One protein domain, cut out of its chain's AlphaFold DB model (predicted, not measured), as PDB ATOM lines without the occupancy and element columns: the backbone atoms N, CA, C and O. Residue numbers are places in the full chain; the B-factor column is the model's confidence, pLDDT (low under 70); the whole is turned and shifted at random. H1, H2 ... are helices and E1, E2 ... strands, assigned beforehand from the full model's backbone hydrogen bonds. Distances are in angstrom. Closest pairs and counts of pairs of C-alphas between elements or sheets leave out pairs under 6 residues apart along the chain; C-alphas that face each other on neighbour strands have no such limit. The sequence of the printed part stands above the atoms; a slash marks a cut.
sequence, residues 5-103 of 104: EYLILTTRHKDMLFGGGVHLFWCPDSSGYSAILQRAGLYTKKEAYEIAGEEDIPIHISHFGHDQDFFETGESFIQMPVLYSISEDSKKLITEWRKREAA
ATOM      1  N   GLU A   5       8.577   8.584  71.044       91.25
ATOM      2  CA  GLU A   5       8.229   8.664  72.471       91.25
ATOM      3  C   GLU A   5       7.284   9.836  72.758       91.25
ATOM      4  O   GLU A   5       7.064  10.202  73.909       91.25
ATOM      5  N   TYR A   6       6.729  10.447  71.710       90.69
ATOM      6  CA  TYR A   6       5.822  11.582  71.805       90.69
ATOM      7  C   TYR A   6       4.437  11.219  71.281       90.69
ATOM      8  O   TYR A   6       4.296  10.521  70.281       90.69
ATOM      9  N   LEU A   7       3.419  11.754  71.941       89.88
ATOM     10  CA  LEU A   7       2.032  11.796  71.498       89.88
ATOM     11  C   LEU A   7       1.675  13.238  71.138       89.88
ATOM     12  O   LEU A   7       2.407  14.173  71.462       89.88
ATOM     13  N   ILE A   8       0.513  13.428  70.524       89.50
ATOM     14  CA  ILE A   8      -0.049  14.754  70.265       89.50
ATOM     15  C   ILE A   8      -1.431  14.813  70.922       89.50
ATOM     16  O   ILE A   8      -2.357  14.118  70.501       89.50
ATOM     17  N   LEU A   9      -1.566  15.634  71.963       87.25
ATOM     18  CA  LEU A   9      -2.820  15.900  72.668       87.25
ATOM     19  C   LEU A   9      -3.518  17.109  72.031       87.25
ATOM     20  O   LEU A   9      -3.008  18.222  72.101       87.25
ATOM     21  N   THR A  10      -4.700  16.928  71.450       85.12
ATOM     22  CA  THR A  10      -5.505  18.035  70.927       85.12
ATOM     23  C   THR A  10      -6.423  18.619  71.992       85.12
ATOM     24  O   THR A  10      -7.131  17.916  72.721       85.12
ATOM     25  N   THR A  11      -6.447  19.948  72.057       78.44
ATOM     26  CA  THR A  11      -7.387  20.689  72.909       78.44
ATOM     27  C   THR A  11      -8.552  21.307  72.144       78.44
ATOM     28  O   THR A  11      -9.560  21.656  72.761       78.44
ATOM     29  N   ARG A  12      -8.436  21.365  70.813       76.12
ATOM     30  CA  ARG A  12      -9.434  21.888  69.869       76.12
ATOM     31  C   ARG A  12     -10.697  21.042  69.809       76.12
ATOM     32  O   ARG A  12     -11.804  21.555  69.667       76.12
ATOM     33  N   HIS A  13     -10.525  19.729  69.911       76.38
ATOM     34  CA  HIS A  13     -11.616  18.768  69.893       76.38
ATOM     35  C   HIS A  13     -11.756  18.120  71.264       76.38
ATOM     36  O   HIS A  13     -10.767  17.854  71.951       76.38
ATOM     37  N   LYS A  14     -13.003  17.871  71.658       73.12
ATOM     38  CA  LYS A  14     -13.331  17.174  72.898       73.12
ATOM     39  C   LYS A  14     -14.181  15.959  72.603       73.12
ATOM     40  O   LYS A  14     -15.026  15.999  71.707       73.12
ATOM     41  N   ASP A  15     -13.983  14.904  73.380       69.62
ATOM     42  CA  ASP A  15     -14.862  13.751  73.294       69.62
ATOM     43  C   ASP A  15     -16.219  14.060  73.933       69.62
ATOM     44  O   ASP A  15     -16.326  14.217  75.153       69.62
ATOM     45  N   MET A  16     -17.270  14.133  73.117       63.38
ATOM     46  CA  MET A  16     -18.636  14.334  73.604       63.38
ATOM     47  C   MET A  16     -19.251  13.052  74.184       63.38
ATOM     48  O   MET A  16     -20.131  13.148  75.037       63.38
ATOM     49  N   LEU A  17     -18.781  11.865  73.777       59.16
ATOM     50  CA  LEU A  17     -19.249  10.571  74.287       59.16
ATOM     51  C   LEU A  17     -18.726  10.303  75.701       59.16
ATOM     52  O   LEU A  17     -19.442   9.733  76.520       59.16
ATOM     53  N   PHE A  18     -17.523  10.785  76.023       57.84
ATOM     54  CA  PHE A  18     -16.944  10.706  77.371       57.84
ATOM     55  C   PHE A  18     -17.206  11.966  78.225       57.84
ATOM     56  O   PHE A  18     -16.453  12.267  79.152       57.84
ATOM     57  N   GLY A  19     -18.286  12.707  77.949       54.09
ATOM     58  CA  GLY A  19     -18.764  13.797  78.812       54.09
ATOM     59  C   GLY A  19     -18.307  15.207  78.424       54.09
ATOM     60  O   GLY A  19     -18.334  16.106  79.260       54.09
ATOM     61  N   GLY A  20     -17.866  15.423  77.181       56.59
ATOM     62  CA  GLY A  20     -17.611  16.749  76.594       56.59
ATOM     63  C   GLY A  20     -16.414  17.511  77.169       56.59
ATOM     64  O   GLY A  20     -16.095  18.601  76.702       56.59
ATOM     65  N   GLY A  21     -15.740  16.956  78.176       63.25
ATOM     66  CA  GLY A  21     -14.572  17.550  78.818       63.25
ATOM     67  C   GLY A  21     -13.252  16.901  78.423       63.25
ATOM     68  O   GLY A  21     -12.207  17.468  78.707       63.25
ATOM     69  N   VAL A  22     -13.262  15.739  77.788       68.56
ATOM     70  CA  VAL A  22     -12.051  14.954  77.548       68.56
ATOM     71  C   VAL A  22     -11.261  15.487  76.355       68.56
ATOM     72  O   VAL A  22     -11.819  15.613  75.268       68.56
ATOM     73  N   HIS A  23      -9.970  15.766  76.548       77.25
ATOM     74  CA  HIS A  23      -9.049  16.045  75.442       77.25
ATOM     75  C   HIS A  23      -8.685  14.768  74.684       77.25
ATOM     76  O   HIS A  23      -8.600  13.693  75.277       77.25
ATOM     77  N   LEU A  24      -8.498  14.887  73.371       80.88
ATOM     78  CA  LEU A  24      -8.272  13.744  72.487       80.88
ATOM     79  C   LEU A  24      -6.802  13.659  72.067       80.88
ATOM     80  O   LEU A  24      -6.100  14.662  72.042       80.88
ATOM     81  N   PHE A  25      -6.346  12.478  71.676       86.00
ATOM     82  CA  PHE A  25      -5.033  12.245  71.088       86.00
ATOM     83  C   PHE A  25      -5.146  12.027  69.583       86.00
ATOM     84  O   PHE A  25      -6.081  11.382  69.108       86.00
ATOM     85  N   TRP A  26      -4.187  12.548  68.826       85.12
ATOM     86  CA  TRP A  26      -4.078  12.281  67.391       85.12
ATOM     87  C   TRP A  26      -3.808  10.797  67.139       85.12
ATOM     88  O   TRP A  26      -2.987  10.201  67.833       85.12
ATOM     89  N   CYS A  27      -4.489  10.207  66.158       80.31
ATOM     90  CA  CYS A  27      -4.235   8.841  65.700       80.31
ATOM     91  C   CYS A  27      -3.463   8.887  64.367       80.31
ATOM     92  O   CYS A  27      -3.789   9.717  63.521       80.31
ATOM     93  N   PRO A  28      -2.479   8.005  64.133       65.00
ATOM     94  CA  PRO A  28      -1.677   8.030  62.910       65.00
ATOM     95  C   PRO A  28      -2.410   7.393  61.719       65.00
ATOM     96  O   PRO A  28      -2.190   7.792  60.578       65.00
ATOM     97  N   ASP A  29      -3.324   6.454  61.993       63.19
ATOM     98  CA  ASP A  29      -3.914   5.561  60.983       63.19
ATOM     99  C   ASP A  29      -5.362   5.926  60.619       63.19
ATOM    100  O   ASP A  29      -5.974   5.329  59.733       63.19
ATOM    101  N   SER A  30      -5.943   6.900  61.318       53.97
ATOM    102  CA  SER A  30      -7.303   7.373  61.078       53.97
ATOM    103  C   SER A  30      -7.283   8.886  60.971       53.97
ATOM    104  O   SER A  30      -6.548   9.543  61.700       53.97
ATOM    105  N   SER A  31      -8.118   9.447  60.107       57.84
ATOM    106  CA  SER A  31      -8.326  10.889  59.935       57.84
ATOM    107  C   SER A  31      -8.974  11.576  61.156       57.84
ATOM    108  O   SER A  31      -9.745  12.523  61.002       57.84
ATOM    109  N   GLY A  32      -8.714  11.095  62.371       73.81
ATOM    110  CA  GLY A  32      -9.416  11.493  63.578       73.81
ATOM    111  C   GLY A  32      -8.585  11.379  64.849       73.81
ATOM    112  O   GLY A  32      -7.404  11.035  64.853       73.81
ATOM    113  N   TYR A  33      -9.257  11.698  65.947       79.56
ATOM    114  CA  TYR A  33      -8.690  11.740  67.283       79.56
ATOM    115  C   TYR A  33      -9.324  10.649  68.155       79.56
ATOM    116  O   TYR A  33     -10.469  10.259  67.927       79.56
ATOM    117  N   SER A  34      -8.611  10.186  69.180       78.00
ATOM    118  CA  SER A  34      -9.108   9.198  70.137       78.00
ATOM    119  C   SER A  34      -8.923   9.665  71.571       78.00
ATOM    120  O   SER A  34      -7.890  10.212  71.930       78.00
ATOM    121  N   ALA A  35      -9.909   9.400  72.421       76.06
ATOM    122  CA  ALA A  35      -9.771   9.553  73.866       76.06
ATOM    123  C   ALA A  35      -8.963   8.401  74.505       76.06
ATOM    124  O   ALA A  35      -8.663   8.437  75.694       76.06
ATOM    125  N   ILE A  36      -8.628   7.359  73.735       76.44
ATOM    126  CA  ILE A  36      -7.956   6.151  74.222       76.44
ATOM    127  C   ILE A  36      -6.451   6.296  74.007       76.44
ATOM    128  O   ILE A  36      -5.986   6.348  72.871       76.44
ATOM    129  N   LEU A  37      -5.692   6.299  75.103       77.50
ATOM    130  CA  LEU A  37      -4.248   6.529  75.082       77.50
ATOM    131  C   LEU A  37      -3.484   5.485  74.250       77.50
ATOM    132  O   LEU A  37      -2.642   5.859  73.450       77.50
ATOM    133  N   GLN A  38      -3.826   4.197  74.349       76.00
ATOM    134  CA  GLN A  38      -3.182   3.130  73.558       76.00
ATOM    135  C   GLN A  38      -3.414   3.253  72.046       76.00
ATOM    136  O   GLN A  38      -2.691   2.656  71.262       76.00
ATOM    137  N   ARG A  39      -4.440   4.003  71.627       76.12
ATOM    138  CA  ARG A  39      -4.714   4.273  70.209       76.12
ATOM    139  C   ARG A  39      -4.102   5.589  69.738       76.12
ATOM    140  O   ARG A  39      -4.225   5.920  68.562       76.12
ATOM    141  N   ALA A  40      -3.481   6.346  70.644       81.62
ATOM    142  CA  ALA A  40      -2.754   7.549  70.291       81.62
ATOM    143  C   ALA A  40      -1.581   7.197  69.375       81.62
ATOM    144  O   ALA A  40      -0.923   6.170  69.527       81.62
ATOM    145  N   GLY A  41      -1.305   8.083  68.429       86.44
ATOM    146  CA  GLY A  41      -0.137   7.972  67.583       86.44
ATOM    147  C   GLY A  41       1.134   8.218  68.368       86.44
ATOM    148  O   GLY A  41       1.219   9.165  69.150       86.44
ATOM    149  N   LEU A  42       2.121   7.366  68.108       88.50
ATOM    150  CA  LEU A  42       3.482   7.520  68.588       88.50
ATOM    151  C   LEU A  42       4.352   8.159  67.508       88.50
ATOM    152  O   LEU A  42       4.490   7.650  66.392       88.50
ATOM    153  N   TYR A  43       4.981   9.259  67.886       89.69
ATOM    154  CA  TYR A  43       5.780  10.117  67.029       89.69
ATOM    155  C   TYR A  43       7.155  10.325  67.648       89.69
ATOM    156  O   TYR A  43       7.342  10.270  68.867       89.69
ATOM    157  N   THR A  44       8.143  10.605  66.808       91.88
ATOM    158  CA  THR A  44       9.375  11.229  67.290       91.88
ATOM    159  C   THR A  44       9.079  12.648  67.778       91.88
ATOM    160  O   THR A  44       8.092  13.262  67.364       91.88
ATOM    161  N   LYS A  45       9.964  13.215  68.612       92.06
ATOM    162  CA  LYS A  45       9.849  14.625  69.025       92.06
ATOM    163  C   LYS A  45       9.694  15.543  67.810       92.06
ATOM    164  O   LYS A  45       8.817  16.390  67.783       92.06
ATOM    165  N   LYS A  46      10.527  15.353  66.787       92.19
ATOM    166  CA  LYS A  46      10.512  16.197  65.590       92.19
ATOM    167  C   LYS A  46       9.169  16.123  64.853       92.19
ATOM    168  O   LYS A  46       8.570  17.162  64.611       92.19
ATOM    169  N   GLU A  47       8.685  14.917  64.559       91.81
ATOM    170  CA  GLU A  47       7.401  14.721  63.865       91.81
ATOM    171  C   GLU A  47       6.233  15.331  64.649       91.81
ATOM    172  O   GLU A  47       5.381  15.996  64.065       91.81
ATOM    173  N   ALA A  48       6.207  15.145  65.973       90.94
ATOM    174  CA  ALA A  48       5.124  15.647  66.810       90.94
ATOM    175  C   ALA A  48       4.998  17.177  66.734       90.94
ATOM    176  O   ALA A  48       3.894  17.693  66.588       90.94
ATOM    177  N   TYR A  49       6.122  17.897  66.785       90.12
ATOM    178  CA  TYR A  49       6.139  19.362  66.701       90.12
ATOM    179  C   TYR A  49       5.943  19.890  65.272       90.12
ATOM    180  O   TYR A  49       5.468  21.008  65.111       90.12
ATOM    181  N   GLU A  50       6.291  19.119  64.237       90.88
ATOM    182  CA  GLU A  50       6.033  19.498  62.840       90.88
ATOM    183  C   GLU A  50       4.548  19.373  62.461       90.88
ATOM    184  O   GLU A  50       4.059  20.152  61.642       90.88
ATOM    185  N   ILE A  51       3.835  18.398  63.035       87.88
ATOM    186  CA  ILE A  51       2.436  18.090  62.690       87.88
ATOM    187  C   ILE A  51       1.439  18.803  63.617       87.88
ATOM    188  O   ILE A  51       0.320  19.100  63.194       87.88
ATOM    189  N   ALA A  52       1.813  19.072  64.872       84.38
ATOM    190  CA  ALA A  52       0.928  19.718  65.839       84.38
ATOM    191  C   ALA A  52       0.479  21.113  65.369       84.38
ATOM    192  O   ALA A  52       1.291  21.965  65.011       84.38
ATOM    193  N   GLY A  53      -0.835  21.351  65.387       82.81
ATOM    194  CA  GLY A  53      -1.410  22.674  65.166       82.81
ATOM    195  C   GLY A  53      -1.362  23.562  66.413       82.81
ATOM    196  O   GLY A  53      -0.944  23.145  67.487       82.81
ATOM    197  N   GLU A  54      -1.878  24.787  66.286       80.19
ATOM    198  CA  GLU A  54      -1.884  25.818  67.344       80.19
ATOM    199  C   GLU A  54      -2.528  25.363  68.671       80.19
ATOM    200  O   GLU A  54      -2.141  25.804  69.751       80.19
ATOM    201  N   GLU A  55      -3.497  24.451  68.602       81.25
ATOM    202  CA  GLU A  55      -4.230  23.927  69.761       81.25
ATOM    203  C   GLU A  55      -3.859  22.479  70.119       81.25
ATOM    204  O   GLU A  55      -4.549  21.837  70.924       81.25
ATOM    205  N   ASP A  56      -2.782  21.965  69.533       87.38
ATOM    206  CA  ASP A  56      -2.257  20.633  69.790       87.38
ATOM    207  C   ASP A  56      -0.983  20.722  70.641       87.38
ATOM    208  O   ASP A  56      -0.213  21.677  70.562       87.38
ATOM    209  N   ILE A  57      -0.780  19.738  71.510       88.06
ATOM    210  CA  ILE A  57       0.301  19.712  72.492       88.06
ATOM    211  C   ILE A  57       1.094  18.421  72.273       88.06
ATOM    212  O   ILE A  57       0.628  17.347  72.671       88.06
ATOM    213  N   PRO A  58       2.273  18.497  71.633       90.88
ATOM    214  CA  PRO A  58       3.246  17.416  71.655       90.88
ATOM    215  C   PRO A  58       3.625  17.088  73.099       90.88
ATOM    216  O   PRO A  58       3.926  17.984  73.882       90.88
ATOM    217  N   ILE A  59       3.614  15.811  73.463       88.00
ATOM    218  CA  ILE A  59       3.837  15.393  74.844       88.00
ATOM    219  C   ILE A  59       4.571  14.055  74.912       88.00
ATOM    220  O   ILE A  59       4.198  13.099  74.242       88.00
ATOM    221  N   HIS A  60       5.603  13.967  75.748       88.69
ATOM    222  CA  HIS A  60       6.329  12.721  75.976       88.69
ATOM    223  C   HIS A  60       5.486  11.677  76.738       88.69
ATOM    224  O   HIS A  60       4.844  12.011  77.738       88.69
ATOM    225  N   ILE A  61       5.542  10.404  76.329       86.62
ATOM    226  CA  ILE A  61       4.738   9.303  76.901       86.62
ATOM    227  C   ILE A  61       4.944   9.082  78.402       86.62
ATOM    228  O   ILE A  61       4.010   8.694  79.106       86.62
ATOM    229  N   SER A  62       6.133   9.403  78.922       83.94
ATOM    230  CA  SER A  62       6.453   9.244  80.346       83.94
ATOM    231  C   SER A  62       5.550  10.067  81.270       83.94
ATOM    232  O   SER A  62       5.409   9.716  82.438       83.94
ATOM    233  N   HIS A  63       4.905  11.129  80.771       81.81
ATOM    234  CA  HIS A  63       3.926  11.897  81.548       81.81
ATOM    235  C   HIS A  63       2.686  11.087  81.928       81.81
ATOM    236  O   HIS A  63       2.017  11.421  82.904       81.81
ATOM    237  N   PHE A  64       2.390  10.021  81.188       77.56
ATOM    238  CA  PHE A  64       1.303   9.104  81.508       77.56
ATOM    239  C   PHE A  64       1.770   7.904  82.338       77.56
ATOM    240  O   PHE A  64       0.955   7.060  82.681       77.56
ATOM    241  N   GLY A  65       3.060   7.825  82.689       79.06
ATOM    242  CA  GLY A  65       3.618   6.690  83.426       79.06
ATOM    243  C   GLY A  65       3.738   5.411  82.592       79.06
ATOM    244  O   GLY A  65       3.761   4.323  83.163       79.06
ATOM    245  N   HIS A  66       3.811   5.540  81.264       80.69
ATOM    246  CA  HIS A  66       3.902   4.425  80.319       80.69
ATOM    247  C   HIS A  66       5.143   4.530  79.425       80.69
ATOM    248  O   HIS A  66       5.688   5.619  79.221       80.69
ATOM    249  N   ASP A  67       5.573   3.386  78.896       82.81
ATOM    250  CA  ASP A  67       6.661   3.225  77.930       82.81
ATOM    251  C   ASP A  67       6.119   2.903  76.525       82.81
ATOM    252  O   ASP A  67       4.908   2.887  76.309       82.81
ATOM    253  N   GLN A  68       7.009   2.714  75.541       78.44
ATOM    254  CA  GLN A  68       6.626   2.410  74.153       78.44
ATOM    255  C   GLN A  68       5.777   1.138  74.050       78.44
ATOM    256  O   GLN A  68       4.782   1.133  73.324       78.44
ATOM    257  N   ASP A  69       6.128   0.100  74.812       81.62
ATOM    258  CA  ASP A  69       5.477  -1.211  74.761       81.62
ATOM    259  C   ASP A  69       3.971  -1.106  75.040       81.62
ATOM    260  O   ASP A  69       3.175  -1.794  74.403       81.62
ATOM    261  N   PHE A  70       3.555  -0.186  75.920       78.56
ATOM    262  CA  PHE A  70       2.144   0.091  76.212       78.56
ATOM    263  C   PHE A  70       1.318   0.515  74.981       78.56
ATOM    264  O   PHE A  70       0.139   0.171  74.870       78.56
ATOM    265  N   PHE A  71       1.921   1.257  74.054       74.19
ATOM    266  CA  PHE A  71       1.255   1.784  72.857       74.19
ATOM    267  C   PHE A  71       1.362   0.844  71.652       74.19
ATOM    268  O   PHE A  71       0.603   0.979  70.698       74.19
ATOM    269  N   GLU A  72       2.283  -0.119  71.686       70.44
ATOM    270  CA  GLU A  72       2.441  -1.133  70.636       70.44
ATOM    271  C   GLU A  72       1.561  -2.375  70.878       70.44
ATOM    272  O   GLU A  72       1.544  -3.308  70.069       70.44
ATOM    273  N   THR A  73       0.789  -2.402  71.972       66.38
ATOM    274  CA  THR A  73      -0.120  -3.516  72.262       66.38
ATOM    275  C   THR A  73      -1.268  -3.596  71.248       66.38
ATOM    276  O   THR A  73      -1.949  -2.614  70.965       66.38
ATOM    277  N   GLY A  74      -1.550  -4.801  70.741       55.72
ATOM    278  CA  GLY A  74      -2.739  -5.085  69.923       55.72
ATOM    279  C   GLY A  74      -4.037  -5.211  70.735       55.72
ATOM    280  O   GLY A  74      -5.041  -5.700  70.211       55.72
ATOM    281  N   GLU A  75      -4.016  -4.845  72.019       55.81
ATOM    282  CA  GLU A  75      -5.183  -4.944  72.890       55.81
ATOM    283  C   GLU A  75      -6.201  -3.853  72.569       55.81
ATOM    284  O   GLU A  75      -5.888  -2.687  72.334       55.81
ATOM    285  N   SER A  76      -7.470  -4.246  72.534       45.06
ATOM    286  CA  SER A  76      -8.525  -3.407  71.978       45.06
ATOM    287  C   SER A  76      -8.987  -2.291  72.915       45.06
ATOM    288  O   SER A  76      -9.643  -1.361  72.419       45.06
ATOM    289  N   PHE A  77      -8.689  -2.352  74.224       49.97
ATOM    290  CA  PHE A  77      -9.243  -1.398  75.185       49.97
ATOM    291  C   PHE A  77      -8.650  -1.467  76.611       49.97
ATOM    292  O   PHE A  77      -8.997  -2.362  77.380       49.97
ATOM    293  N   ILE A  78      -7.897  -0.445  77.030       50.50
ATOM    294  CA  ILE A  78      -7.768  -0.065  78.446       50.50
ATOM    295  C   ILE A  78      -8.376   1.329  78.618       50.50
ATOM    296  O   ILE A  78      -7.883   2.324  78.083       50.50
ATOM    297  N   GLN A  79      -9.478   1.408  79.366       45.25
ATOM    298  CA  GLN A  79     -10.073   2.680  79.765       45.25
ATOM    299  C   GLN A  79      -9.149   3.350  80.784       45.25
ATOM    300  O   GLN A  79      -9.162   3.011  81.965       45.25
ATOM    301  N   MET A  80      -8.339   4.297  80.325       51.00
ATOM    302  CA  MET A  80      -7.534   5.140  81.202       51.00
ATOM    303  C   MET A  80      -8.210   6.489  81.445       51.00
ATOM    304  O   MET A  80      -9.016   6.928  80.620       51.00
ATOM    305  N   PRO A  81      -7.915   7.146  82.584       51.22
ATOM    306  CA  PRO A  81      -8.421   8.474  82.894       51.22
ATOM    307  C   PRO A  81      -7.847   9.464  81.887       51.22
ATOM    308  O   PRO A  81      -6.751   9.995  82.040       51.22
ATOM    309  N   VAL A  82      -8.593   9.688  80.815       54.16
ATOM    310  CA  VAL A  82      -8.304  10.746  79.862       54.16
ATOM    311  C   VAL A  82      -8.294  12.075  80.616       54.16
ATOM    312  O   VAL A  82      -9.030  12.240  81.589       54.16
ATOM    313  N   LEU A  83      -7.456  13.030  80.210       55.81
ATOM    314  CA  LEU A  83      -7.428  14.353  80.838       55.81
ATOM    315  C   LEU A  83      -8.794  15.031  80.660       55.81
ATOM    316  O   LEU A  83      -9.124  15.579  79.605       55.81
ATOM    317  N   TYR A  84      -9.604  14.970  81.711       55.31
ATOM    318  CA  TYR A  84     -10.911  15.596  81.790       55.31
ATOM    319  C   TYR A  84     -10.739  17.098  82.055       55.31
ATOM    320  O   TYR A  84     -10.436  17.501  83.168       55.31
ATOM    321  N   SER A  85     -11.036  17.965  81.087       54.97
ATOM    322  CA  SER A  85     -11.170  19.427  81.279       54.97
ATOM    323  C   SER A  85     -12.421  19.846  82.070       54.97
ATOM    324  O   SER A  85     -12.813  21.014  82.043       54.97
ATOM    325  N   ILE A  86     -13.076  18.900  82.754       52.59
ATOM    326  CA  ILE A  86     -14.315  19.152  83.496       52.59
ATOM    327  C   ILE A  86     -14.021  19.977  84.760       52.59
ATOM    328  O   ILE A  86     -14.854  20.784  85.165       52.59
ATOM    329  N   SER A  87     -12.831  19.832  85.357       55.38
ATOM    330  CA  SER A  87     -12.442  20.580  86.558       55.38
ATOM    331  C   SER A  87     -11.575  21.805  86.233       55.38
ATOM    332  O   SER A  87     -10.751  21.781  85.314       55.38
ATOM    333  N   GLU A  88     -11.737  22.883  87.006       56.59
ATOM    334  CA  GLU A  88     -10.871  24.072  86.932       56.59
ATOM    335  C   GLU A  88      -9.398  23.740  87.223       56.59
ATOM    336  O   GLU A  88      -8.496  24.375  86.674       56.59
ATOM    337  N   ASP A  89      -9.142  22.697  88.012       55.44
ATOM    338  CA  ASP A  89      -7.791  22.230  88.320       55.44
ATOM    339  C   ASP A  89      -7.120  21.596  87.097       55.44
ATOM    340  O   ASP A  89      -5.968  21.903  86.793       55.44
ATOM    341  N   SER A  90      -7.855  20.799  86.317       54.91
ATOM    342  CA  SER A  90      -7.354  20.230  85.060       54.91
ATOM    343  C   SER A  90      -7.047  21.317  84.021       54.91
ATOM    344  O   SER A  90      -6.043  21.232  83.316       54.91
ATOM    345  N   LYS A  91      -7.859  22.385  83.956       56.78
ATOM    346  CA  LYS A  91      -7.601  23.545  83.078       56.78
ATOM    347  C   LYS A  91      -6.354  24.332  83.492       56.78
ATOM    348  O   LYS A  91      -5.582  24.749  82.624       56.78
ATOM    349  N   LYS A  92      -6.135  24.526  84.800       62.47
ATOM    350  CA  LYS A  92      -4.903  25.134  85.333       62.47
ATOM    351  C   LYS A  92      -3.675  24.311  84.962       62.47
ATOM    352  O   LYS A  92      -2.738  24.881  84.420       62.47
ATOM    353  N   LEU A  93      -3.728  22.993  85.156       57.72
ATOM    354  CA  LEU A  93      -2.630  22.075  84.838       57.72
ATOM    355  C   LEU A  93      -2.215  22.174  83.360       57.72
ATOM    356  O   LEU A  93      -1.041  22.353  83.062       57.72
ATOM    357  N   ILE A  94      -3.183  22.182  82.434       56.09
ATOM    358  CA  ILE A  94      -2.927  22.354  80.990       56.09
ATOM    359  C   ILE A  94      -2.321  23.731  80.683       56.09
ATOM    360  O   ILE A  94      -1.414  23.854  79.859       56.09
ATOM    361  N   THR A  95      -2.807  24.783  81.343       60.19
ATOM    362  CA  THR A  95      -2.313  26.152  81.136       60.19
ATOM    363  C   THR A  95      -0.881  26.323  81.646       60.19
ATOM    364  O   THR A  95      -0.067  26.968  80.988       60.19
ATOM    365  N   GLU A  96      -0.559  25.759  82.811       63.12
ATOM    366  CA  GLU A  96       0.801  25.759  83.357       63.12
ATOM    367  C   GLU A  96       1.753  24.953  82.481       63.12
ATOM    368  O   GLU A  96       2.878  25.387  82.235       63.12
ATOM    369  N   TRP A  97       1.278  23.837  81.933       55.19
ATOM    370  CA  TRP A  97       2.059  23.014  81.025       55.19
ATOM    371  C   TRP A  97       2.453  23.755  79.748       55.19
ATOM    372  O   TRP A  97       3.635  23.823  79.421       55.19
ATOM    373  N   ARG A  98       1.486  24.415  79.092       55.28
ATOM    374  CA  ARG A  98       1.743  25.260  77.912       55.28
ATOM    375  C   ARG A  98       2.794  26.333  78.182       55.28
ATOM    376  O   ARG A  98       3.602  26.629  77.313       55.28
ATOM    377  N   LYS A  99       2.782  26.924  79.380       56.25
ATOM    378  CA  LYS A  99       3.750  27.959  79.770       56.25
ATOM    379  C   LYS A  99       5.147  27.400  80.017       56.25
ATOM    380  O   LYS A  99       6.110  28.106  79.751       56.25
ATOM    381  N   ARG A 100       5.255  26.180  80.551       52.56
ATOM    382  CA  ARG A 100       6.544  25.542  80.839       52.56
ATOM    383  C   ARG A 100       7.232  25.081  79.552       52.56
ATOM    384  O   ARG A 100       8.385  25.427  79.348       52.56
ATOM    385  N   GLU A 101       6.506  24.411  78.663       49.84
ATOM    386  CA  GLU A 101       7.055  23.911  77.390       49.84
ATOM    387  C   GLU A 101       7.364  25.037  76.389       49.84
ATOM    388  O   GLU A 101       8.218  24.876  75.532       49.84
ATOM    389  N   ALA A 102       6.699  26.195  76.490       46.66
ATOM    390  CA  ALA A 102       7.029  27.370  75.677       46.66
ATOM    391  C   ALA A 102       8.282  28.129  76.166       46.66
ATOM    392  O   ALA A 102       8.714  29.075  75.507       46.66
ATOM    393  N   ALA A 103       8.815  27.778  77.342       48.94
ATOM    394  CA  ALA A 103       9.971  28.429  77.958       48.94
ATOM    395  C   ALA A 103      11.271  27.606  77.849       48.94
ATOM    396  O   ALA A 103      12.330  28.130  78.201       48.94
TER     397      ALA A 103
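AT A GLANCE: This is residues 5 to 103 of the 104 residues of an uncharacterized protein of Bacillus glycinifermentans (UniProt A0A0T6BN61). A small, strongly twisted sheet of three strands has the short helix H1 over one face, while the longest helix, H4, lies out past the E3 edge and only grazes it. Two long stretches with no named element, residues 27 to 44 and 72 to 87, loop about this small core, and H2 and H3 are single short turns after E3. The 99 printed residues hold E1, E2, H1, E3, H2, H3 and H4 in that order; the sheet is E2 - E1 - E3, antiparallel, and the class is mixed. The whole is compact and rounded, with a radius of gyration of the C-alphas of 12.9 A and spans of 34 by 31 by 26 A.

IN THESE COORDINATES: E1, residues 5 to 15, spans 23.7 A from C-alpha 5 at (8.229, 8.664, 72.471) and bends by 92 degrees at residue 12. E2 is residues 22 to 26 and E3 residues 56 to 60, each 13.2 A. H1 is residues 45 to 51, 10.3 A; H2 is residues 61 to 64 and H3 residues 68 to 71. H4, residues 88 to 101, spans 20.3 A and ends at C-alpha 101 (7.055, 23.911, 77.390).

HOW THE PARTS SIT: E1 and E2 form a hairpin, with N 10 and O 24 at 2.7 A. E1 and E3 are antiparallel, with N 7 and O 59 at 2.8 A. H1 is on the sheet at a height of 8.4 A, over E1 and only just over E3, with 3 C-alphas there; its closest C-alphas to E3 are Ala 48 and Pro 58, 5.5 A. H2 and H4 only graze the sheet; H3 is not on it. Every O i to N i+4 pair is within hydrogen-bond range in H1 and H4; H2 and H3 are too short for one.

THE WHOLE: The C-alphas of Ser 76 and Ala 103 are farthest apart, 37.3 A. The printed part has no cut; the links E2 to H1 and H3 to H4 are long. Mean pLDDT of the printed part is 71.5, with residues 15 to 22, 28 to 31 and 73 to 103 under 70.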